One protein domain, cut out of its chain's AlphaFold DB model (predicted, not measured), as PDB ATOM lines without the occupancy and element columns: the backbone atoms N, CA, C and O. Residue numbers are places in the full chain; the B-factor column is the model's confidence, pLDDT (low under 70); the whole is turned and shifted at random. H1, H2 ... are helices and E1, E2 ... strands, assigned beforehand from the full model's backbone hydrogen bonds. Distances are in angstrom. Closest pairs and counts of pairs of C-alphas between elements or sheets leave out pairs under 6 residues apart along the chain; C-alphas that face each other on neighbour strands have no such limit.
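Overview. This is residues 111 to 169 of the 222 residues of the protein "Pre-mRNA-processing factor 17 like protein" of Danaus plexippus plexippus (UniProt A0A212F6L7). There is little regular structure: one helix, H1, runs to a tiny two-strand hairpin, E1 and E2, with a long loop between the strands and a long unnamed tail after them. The printed part has 59 residues, with 20 in named elements, H1, E1, E2 in order; the class is mixed, the sheet antiparallel. It is only just compact, close to loose: radius of gyration of the C-alphas 12.1 A, spans 37 by 25 by 18 A.

Arrangement. H1, residues 114 to 127, has every O i to N i+4 pair within hydrogen-bond range. Its closest C-alphas to E1, residues 129 to 131, are Phe 124 and Ala 130, 5.2 A apart. E2, residues 146 to 148, forms an antiparallel hairpin with E1 at 157 degrees; N 147 and O 130 are 2.8 A apart. H1 and E2 are only just apart, closest 8.1 A.

Along the chain. H1 spans 19.7 A from C-alpha 114 at (207.247, 306.400, 298.375). E1 spans 7.3 A; E2 spans 6.2 A, ending at C-alpha 148 (227.787, 304.512, 292.015).

Size, cuts and confidence. The farthest C-alphas, Val 139 and Lys 169, are 37.7 A apart. The printed part has no cut. H1 to E1 is a tight link, E1 to E2 a long one. Residues 137 to 144, 150 to 159 and 169 have pLDDT under 70.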
ATOM      1  N   HIS A 111     210.728 305.516 307.715       92.75
ATOM      2  CA  HIS A 111     209.621 306.262 307.119       92.75
ATOM      3  C   HIS A 111     210.153 307.139 305.984       92.75
ATOM      4  O   HIS A 111     210.601 308.259 306.208       92.75
ATOM      5  N   LEU A 112     210.109 306.611 304.760       90.38
ATOM      6  CA  LEU A 112     210.548 307.295 303.544       90.38
ATOM      7  C   LEU A 112     209.340 307.671 302.681       90.38
ATOM      8  O   LEU A 112     208.317 306.984 302.689       90.38
ATOM      9  N   SER A 113     209.465 308.745 301.903       95.44
ATOM     10  CA  SER A 113     208.473 309.061 300.875       95.44
ATOM     11  C   SER A 113     208.518 308.005 299.768       95.44
ATOM     12  O   SER A 113     209.579 307.753 299.194       95.44
ATOM     13  N   GLU A 114     207.364 307.420 299.429       95.25
ATOM     14  CA  GLU A 114     207.247 306.400 298.375       95.25
ATOM     15  C   GLU A 114     207.786 306.907 297.031       95.25
ATOM     16  O   GLU A 114     208.517 306.202 296.334       95.25
ATOM     17  N   PHE A 115     207.501 308.171 296.705       95.12
ATOM     18  CA  PHE A 115     208.003 308.797 295.489       95.12
ATOM     19  C   PHE A 115     209.530 308.915 295.492       95.12
ATOM     20  O   PHE A 115     210.164 308.579 294.496       95.12
ATOM     21  N   GLN A 116     210.134 309.367 296.594       92.75
ATOM     22  CA  GLN A 116     211.590 309.523 296.671       92.75
ATOM     23  C   GLN A 116     212.301 308.173 296.592       92.75
ATOM     24  O   GLN A 116     213.282 308.043 295.859       92.75
ATOM     25  N   PHE A 117     211.771 307.159 297.278       93.75
ATOM     26  CA  PHE A 117     212.307 305.805 297.224       93.75
ATOM     27  C   PHE A 117     212.270 305.242 295.797       93.75
ATOM     28  O   PHE A 117     213.296 304.803 295.275       93.75
ATOM     29  N   GLU A 118     211.115 305.299 295.131       94.81
ATOM     30  CA  GLU A 118     210.982 304.746 293.781       94.81
ATOM     31  C   GLU A 118     211.761 305.572 292.744       94.81
ATOM     32  O   GLU A 118     212.319 305.010 291.798       94.81
ATOM     33  N   ASN A 119     211.871 306.889 292.939       93.38
ATOM     34  CA  ASN A 119     212.708 307.757 292.116       93.38
ATOM     35  C   ASN A 119     214.184 307.328 292.171       93.38
ATOM     36  O   ASN A 119     214.790 307.070 291.127       93.38
ATOM     37  N   GLN A 120     214.747 307.170 293.372       91.81
ATOM     38  CA  GLN A 120     216.138 306.739 293.536       91.81
ATOM     39  C   GLN A 120     216.348 305.298 293.049       91.81
ATOM     40  O   GLN A 120     217.302 305.023 292.321       91.81
ATOM     41  N   ARG A 121     215.407 304.387 293.332       92.56
ATOM     42  CA  ARG A 121     215.462 302.993 292.864       92.56
ATOM     43  C   ARG A 121     215.499 302.882 291.334       92.56
ATOM     44  O   ARG A 121     216.292 302.111 290.782       92.56
ATOM     45  N   ARG A 122     214.658 303.646 290.628       92.25
ATOM     46  CA  ARG A 122     214.643 303.679 289.152       92.25
ATOM     47  C   ARG A 122     215.900 304.317 288.581       92.25
ATOM     48  O   ARG A 122     216.393 303.839 287.561       92.25
ATOM     49  N   THR A 123     216.414 305.350 289.241       90.06
ATOM     50  CA  THR A 123     217.660 306.037 288.870       90.06
ATOM     51  C   THR A 123     218.853 305.100 288.968       90.06
ATOM     52  O   THR A 123     219.556 304.928 287.972       90.06
ATOM     53  N   PHE A 124     218.979 304.351 290.065       90.19
ATOM     54  CA  PHE A 124     220.024 303.336 290.193       90.19
ATOM     55  C   PHE A 124     219.903 302.239 289.129       90.19
ATOM     56  O   PHE A 124     220.889 301.866 288.502       90.19
ATOM     57  N   THR A 125     218.687 301.755 288.865       89.12
ATOM     58  CA  THR A 125     218.459 300.690 287.868       89.12
ATOM     59  C   THR A 125     218.746 301.155 286.434       89.12
ATOM     60  O   THR A 125     219.194 300.360 285.612       89.12
ATOM     61  N   SER A 126     218.480 302.426 286.120       85.81
ATOM     62  CA  SER A 126     218.593 302.961 284.754       85.81
ATOM     63  C   SER A 126     219.980 303.521 284.447       85.81
ATOM     64  O   SER A 126     220.494 303.310 283.349       85.81
ATOM     65  N   TYR A 127     220.573 304.249 285.395       83.94
ATOM     66  CA  TYR A 127     221.828 304.981 285.205       83.94
ATOM     67  C   TYR A 127     222.984 304.452 286.054       83.94
ATOM     68  O   TYR A 127     224.122 304.844 285.824       83.94
ATOM     69  N   GLY A 128     222.719 303.548 286.999       87.19
ATOM     70  CA  GLY A 128     223.756 302.945 287.831       87.19
ATOM     71  C   GLY A 128     224.215 303.816 288.994       87.19
ATOM     72  O   GLY A 128     225.241 303.501 289.578       87.19
ATOM     73  N   TYR A 129     223.501 304.885 289.351       87.94
ATOM     74  CA  TYR A 129     223.829 305.698 290.522       87.94
ATOM     75  C   TYR A 129     222.572 306.141 291.284       87.94
ATOM     76  O   TYR A 129     221.481 306.198 290.710       87.94
ATOM     77  N   ALA A 130     222.716 306.431 292.577       89.31
ATOM     78  CA  ALA A 130     221.667 306.990 293.432       89.31
ATOM     79  C   ALA A 130     222.268 307.657 294.674       89.31
ATOM     80  O   ALA A 130     223.430 307.436 294.999       89.31
ATOM     81  N   VAL A 131     221.470 308.457 295.375       88.06
ATOM     82  CA  VAL A 131     221.861 309.031 296.673       88.06
ATOM     83  C   VAL A 131     221.881 307.935 297.746       88.06
ATOM     84  O   VAL A 131     220.992 307.078 297.759       88.06
ATOM     85  N   ASP A 132     222.883 307.957 298.626       87.31
ATOM     86  CA  ASP A 132     222.981 307.040 299.766       87.31
ATOM     87  C   ASP A 132     221.831 307.280 300.770       87.31
ATOM     88  O   ASP A 132     221.676 308.399 301.263       87.31
ATOM     89  N   PRO A 133     220.996 306.267 301.081       87.88
ATOM     90  CA  PRO A 133     219.945 306.391 302.088       87.88
ATOM     91  C   PRO A 133     220.447 306.261 303.541       87.88
ATOM     92  O   PRO A 133     219.611 306.245 304.448       87.88
ATOM     93  N   SER A 134     221.755 306.113 303.787       86.56
ATOM     94  CA  SER A 134     222.329 306.023 305.138       86.56
ATOM     95  C   SER A 134     222.030 307.271 305.981       86.56
ATOM     96  O   SER A 134     222.181 308.404 305.529       86.56
ATOM     97  N   THR A 135     221.608 307.063 307.229       77.00
ATOM     98  CA  THR A 135     221.248 308.127 308.185       77.00
ATOM     99  C   THR A 135     222.432 308.624 309.007       77.00
ATOM    100  O   THR A 135     222.411 309.754 309.494       77.00
ATOM    101  N   GLU A 136     223.463 307.793 309.165       71.50
ATOM    102  CA  GLU A 136     224.671 308.140 309.903       71.50
ATOM    103  C   GLU A 136     225.588 308.969 308.998       71.50
ATOM    104  O   GLU A 136     226.035 308.463 307.960       71.50
ATOM    105  N   PRO A 137     225.908 310.226 309.360       57.38
ATOM    106  CA  PRO A 137     226.952 310.951 308.669       57.38
ATOM    107  C   PRO A 137     228.265 310.227 308.960       57.38
ATOM    108  O   PRO A 137     228.786 310.270 310.077       57.38
ATOM    109  N   ILE A 138     228.821 309.550 307.954       58.53
ATOM    110  CA  ILE A 138     230.210 309.105 308.020       58.53
ATOM    111  C   ILE A 138     231.014 310.369 308.325       58.53
ATOM    112  O   ILE A 138     230.954 311.333 307.570       58.53
ATOM    113  N   VAL A 139     231.736 310.376 309.449       56.16
ATOM    114  CA  VAL A 139     232.402 311.548 310.064       56.16
ATOM    115  C   VAL A 139     233.315 312.333 309.096       56.16
ATOM    116  O   VAL A 139     233.725 313.450 309.394       56.16
ATOM    117  N   ASN A 140     233.592 311.789 307.907       54.69
ATOM    118  CA  ASN A 140     234.447 312.368 306.876       54.69
ATOM    119  C   ASN A 140     233.776 312.545 305.498       54.69
ATOM    120  O   ASN A 140     234.449 312.989 304.567       54.69
ATOM    121  N   GLU A 141     232.488 312.228 305.335       55.97
ATOM    122  CA  GLU A 141     231.779 312.362 304.057       55.97
ATOM    123  C   GLU A 141     230.676 313.420 304.156       55.97
ATOM    124  O   GLU A 141     229.898 313.475 305.107       55.97
ATOM    125  N   LYS A 142     230.645 314.320 303.168       52.81
ATOM    126  CA  LYS A 142     229.580 315.318 303.021       52.81
ATOM    127  C   LYS A 142     228.252 314.563 302.915       52.81
ATOM    128  O   LYS A 142     228.197 313.591 302.174       52.81
ATOM    129  N   GLY A 143     227.218 315.022 303.624       55.66
ATOM    130  CA  GLY A 143     225.915 314.354 303.800       55.66
ATOM    131  C   GLY A 143     225.053 314.149 302.545       55.66
ATOM    132  O   GLY A 143     223.836 314.084 302.650       55.66
ATOM    133  N   GLU A 144     225.667 314.073 301.369       63.22
ATOM    134  CA  GLU A 144     225.050 313.760 300.087       63.22
ATOM    135  C   GLU A 144     226.046 312.919 299.270       63.22
ATOM    136  O   GLU A 144     226.578 313.339 298.239       63.22
ATOM    137  N   SER A 145     226.399 311.744 299.798       73.19
ATOM    138  CA  SER A 145     227.209 310.767 299.073       73.19
ATOM    139  C   SER A 145     226.349 310.086 298.002       73.19
ATOM    140  O   SER A 145     225.189 309.723 298.216       73.19
ATOM    141  N   VAL A 146     226.911 309.943 296.801       80.06
ATOM    142  CA  VAL A 146     226.269 309.235 295.689       80.06
ATOM    143  C   VAL A 146     226.873 307.842 295.607       80.06
ATOM    144  O   VAL A 146     228.079 307.678 295.424       80.06
ATOM    145  N   VAL A 147     226.023 306.827 295.703       81.94
ATOM    146  CA  VAL A 147     226.389 305.434 295.466       81.94
ATOM    147  C   VAL A 147     226.419 305.201 293.962       81.94
ATOM    148  O   VAL A 147     225.406 305.366 293.280       81.94
ATOM    149  N   VAL A 148     227.576 304.796 293.441       80.12
ATOM    150  CA  VAL A 148     227.787 304.512 292.015       80.12
ATOM    151  C   VAL A 148     228.056 303.024 291.814       80.12
ATOM    152  O   VAL A 148     228.791 302.387 292.569       80.12
ATOM    153  N   SER A 149     227.455 302.454 290.776       77.06
ATOM    154  CA  SER A 149     227.685 301.082 290.344       77.06
ATOM    155  C   SER A 149     229.081 300.941 289.749       77.06
ATOM    156  O   SER A 149     229.457 301.664 288.832       77.06
ATOM    157  N   ALA A 150     229.827 299.936 290.203       68.25
ATOM    158  CA  ALA A 150     231.171 299.651 289.702       68.25
ATOM    159  C   ALA A 150     231.218 299.285 288.202       68.25
ATOM    160  O   ALA A 150     232.286 299.318 287.597       68.25
ATOM    161  N   MET A 151     230.083 298.903 287.599       62.16
ATOM    162  CA  MET A 151     230.015 298.424 286.209       62.16
ATOM    163  C   MET A 151     229.502 299.465 285.210       62.16
ATOM    164  O   MET A 151     229.784 299.351 284.018       62.16
ATOM    165  N   VAL A 152     228.726 300.449 285.663       63.75
ATOM    166  CA  VAL A 152     228.090 301.446 284.796       63.75
ATOM    167  C   VAL A 152     228.585 302.810 285.237       63.75
ATOM    168  O   VAL A 152     228.124 303.346 286.239       63.75
ATOM    169  N   ALA A 153     229.543 303.361 284.491       61.72
ATOM    170  CA  ALA A 153     229.957 304.740 284.689       61.72
ATOM    171  C   ALA A 153     228.773 305.657 284.360       61.72
ATOM    172  O   ALA A 153     228.212 305.587 283.259       61.72
ATOM    173  N   ALA A 154     228.386 306.491 285.326       60.47
ATOM    174  CA  ALA A 154     227.393 307.525 285.100       60.47
ATOM    175  C   ALA A 154     227.898 308.439 283.966       60.47
ATOM    176  O   ALA A 154     229.052 308.865 283.991       60.47
ATOM    177  N   PRO A 155     227.085 308.718 282.935       59.84
ATOM    178  CA  PRO A 155     227.415 309.757 281.971       59.84
ATOM    179  C   PRO A 155     227.613 311.086 282.712       59.84
ATOM    180  O   PRO A 155     226.702 311.477 283.442       59.84
ATOM    181  N   GLU A 156     228.723 311.792 282.474       64.62
ATOM    182  CA  GLU A 156     229.037 313.089 283.111       64.62
ATOM    183  C   GLU A 156     227.873 314.098 282.981       64.62
ATOM    184  O   GLU A 156     227.563 314.871 283.879       64.62
ATOM    185  N   GLU A 157     227.127 314.033 281.873       61.91
ATOM    186  CA  GLU A 157     225.968 314.900 281.602       61.91
ATOM    187  C   GLU A 157     224.690 314.542 282.387       61.91
ATOM    188  O   GLU A 157     223.718 315.312 282.406       61.91
ATOM    189  N   SER A 158     224.656 313.344 282.968       62.53
ATOM    190  CA  SER A 158     223.541 312.826 283.761       62.53
ATOM    191  C   SER A 158     223.803 312.886 285.256       62.53
ATOM    192  O   SER A 158     222.907 312.521 286.002       62.53
ATOM    193  N   GLU A 159     224.982 313.329 285.694       65.00
ATOM    194  CA  GLU A 159     225.336 313.397 287.109       65.00
ATOM    195  C   GLU A 159     224.289 314.210 287.889       65.00
ATOM    196  O   GLU A 159     224.020 315.374 287.591       65.00
ATOM    197  N   GLY A 160     223.636 313.551 288.851       70.06
ATOM    198  CA  GLY A 160     222.642 314.155 289.739       70.06
ATOM    199  C   GLY A 160     221.203 314.229 289.213       70.06
ATOM    200  O   GLY A 160     220.338 314.677 289.959       70.06
ATOM    201  N   LYS A 161     220.910 313.780 287.983       81.25
ATOM    202  CA  LYS A 161     219.550 313.848 287.413       81.25
ATOM    203  C   LYS A 161     218.772 312.551 287.520       81.25
ATOM    204  O   LYS A 161     219.136 311.530 286.939       81.25
ATOM    205  N   THR A 162     217.617 312.595 288.157       86.19
ATOM    206  CA  THR A 162     216.819 311.380 288.323       86.19
ATOM    207  C   THR A 162     216.043 310.997 287.056       86.19
ATOM    208  O   THR A 162     215.903 311.781 286.119       86.19
ATOM    209  N   VAL A 163     215.498 309.776 287.003       85.56
ATOM    210  CA  VAL A 163     214.719 309.286 285.836       85.56
ATOM    211  C   VAL A 163     213.488 310.143 285.537       85.56
ATOM    212  O   VAL A 163     213.033 310.201 284.394       85.56
ATOM    213  N   PHE A 164     212.929 310.795 286.556       86.06
ATOM    214  CA  PHE A 164     211.781 311.687 286.392       86.06
ATOM    215  C   PHE A 164     212.172 313.082 285.885       86.06
ATOM    216  O   PHE A 164     211.293 313.893 285.597       86.06
ATOM    217  N   GLU A 165     213.466 313.355 285.725       87.19
ATOM    218  CA  GLU A 165     213.977 314.602 285.178       87.19
ATOM    219  C   GLU A 165     214.314 314.464 283.690       87.19
ATOM    220  O   GLU A 165     214.742 313.423 283.185       87.19
ATOM    221  N   ASN A 166     214.120 315.549 282.944       78.81
ATOM    222  CA  ASN A 166     214.366 315.543 281.509       78.81
ATOM    223  C   ASN A 166     215.873 315.589 281.218       78.81
ATOM    224  O   ASN A 166     216.511 316.645 281.280       78.81
ATOM    225  N   ILE A 167     216.434 314.445 280.831       74.00
ATOM    226  CA  ILE A 167     217.814 314.326 280.350       74.00
ATOM    227  C   ILE A 167     217.838 314.425 278.818       74.00
ATOM    228  O   ILE A 167     216.943 313.933 278.120       74.00
ATOM    229  N   LYS A 168     218.877 315.071 278.268       72.88
ATOM    230  CA  LYS A 168     219.118 315.096 276.820       72.88
ATOM    231  C   LYS A 168     219.339 313.657 276.348       72.88
ATOM    232  O   LYS A 168     220.323 313.019 276.701       72.88
ATOM    233  N   LYS A 169     218.388 313.130 275.576       67.81
ATOM    234  CA  LYS A 169     218.444 311.751 275.073       67.81
ATOM    235  C   LYS A 169     219.657 311.596 274.164       67.81
ATOM    236  O   LYS A 169     219.791 312.351 273.198       67.81
TER     237      LYS A 169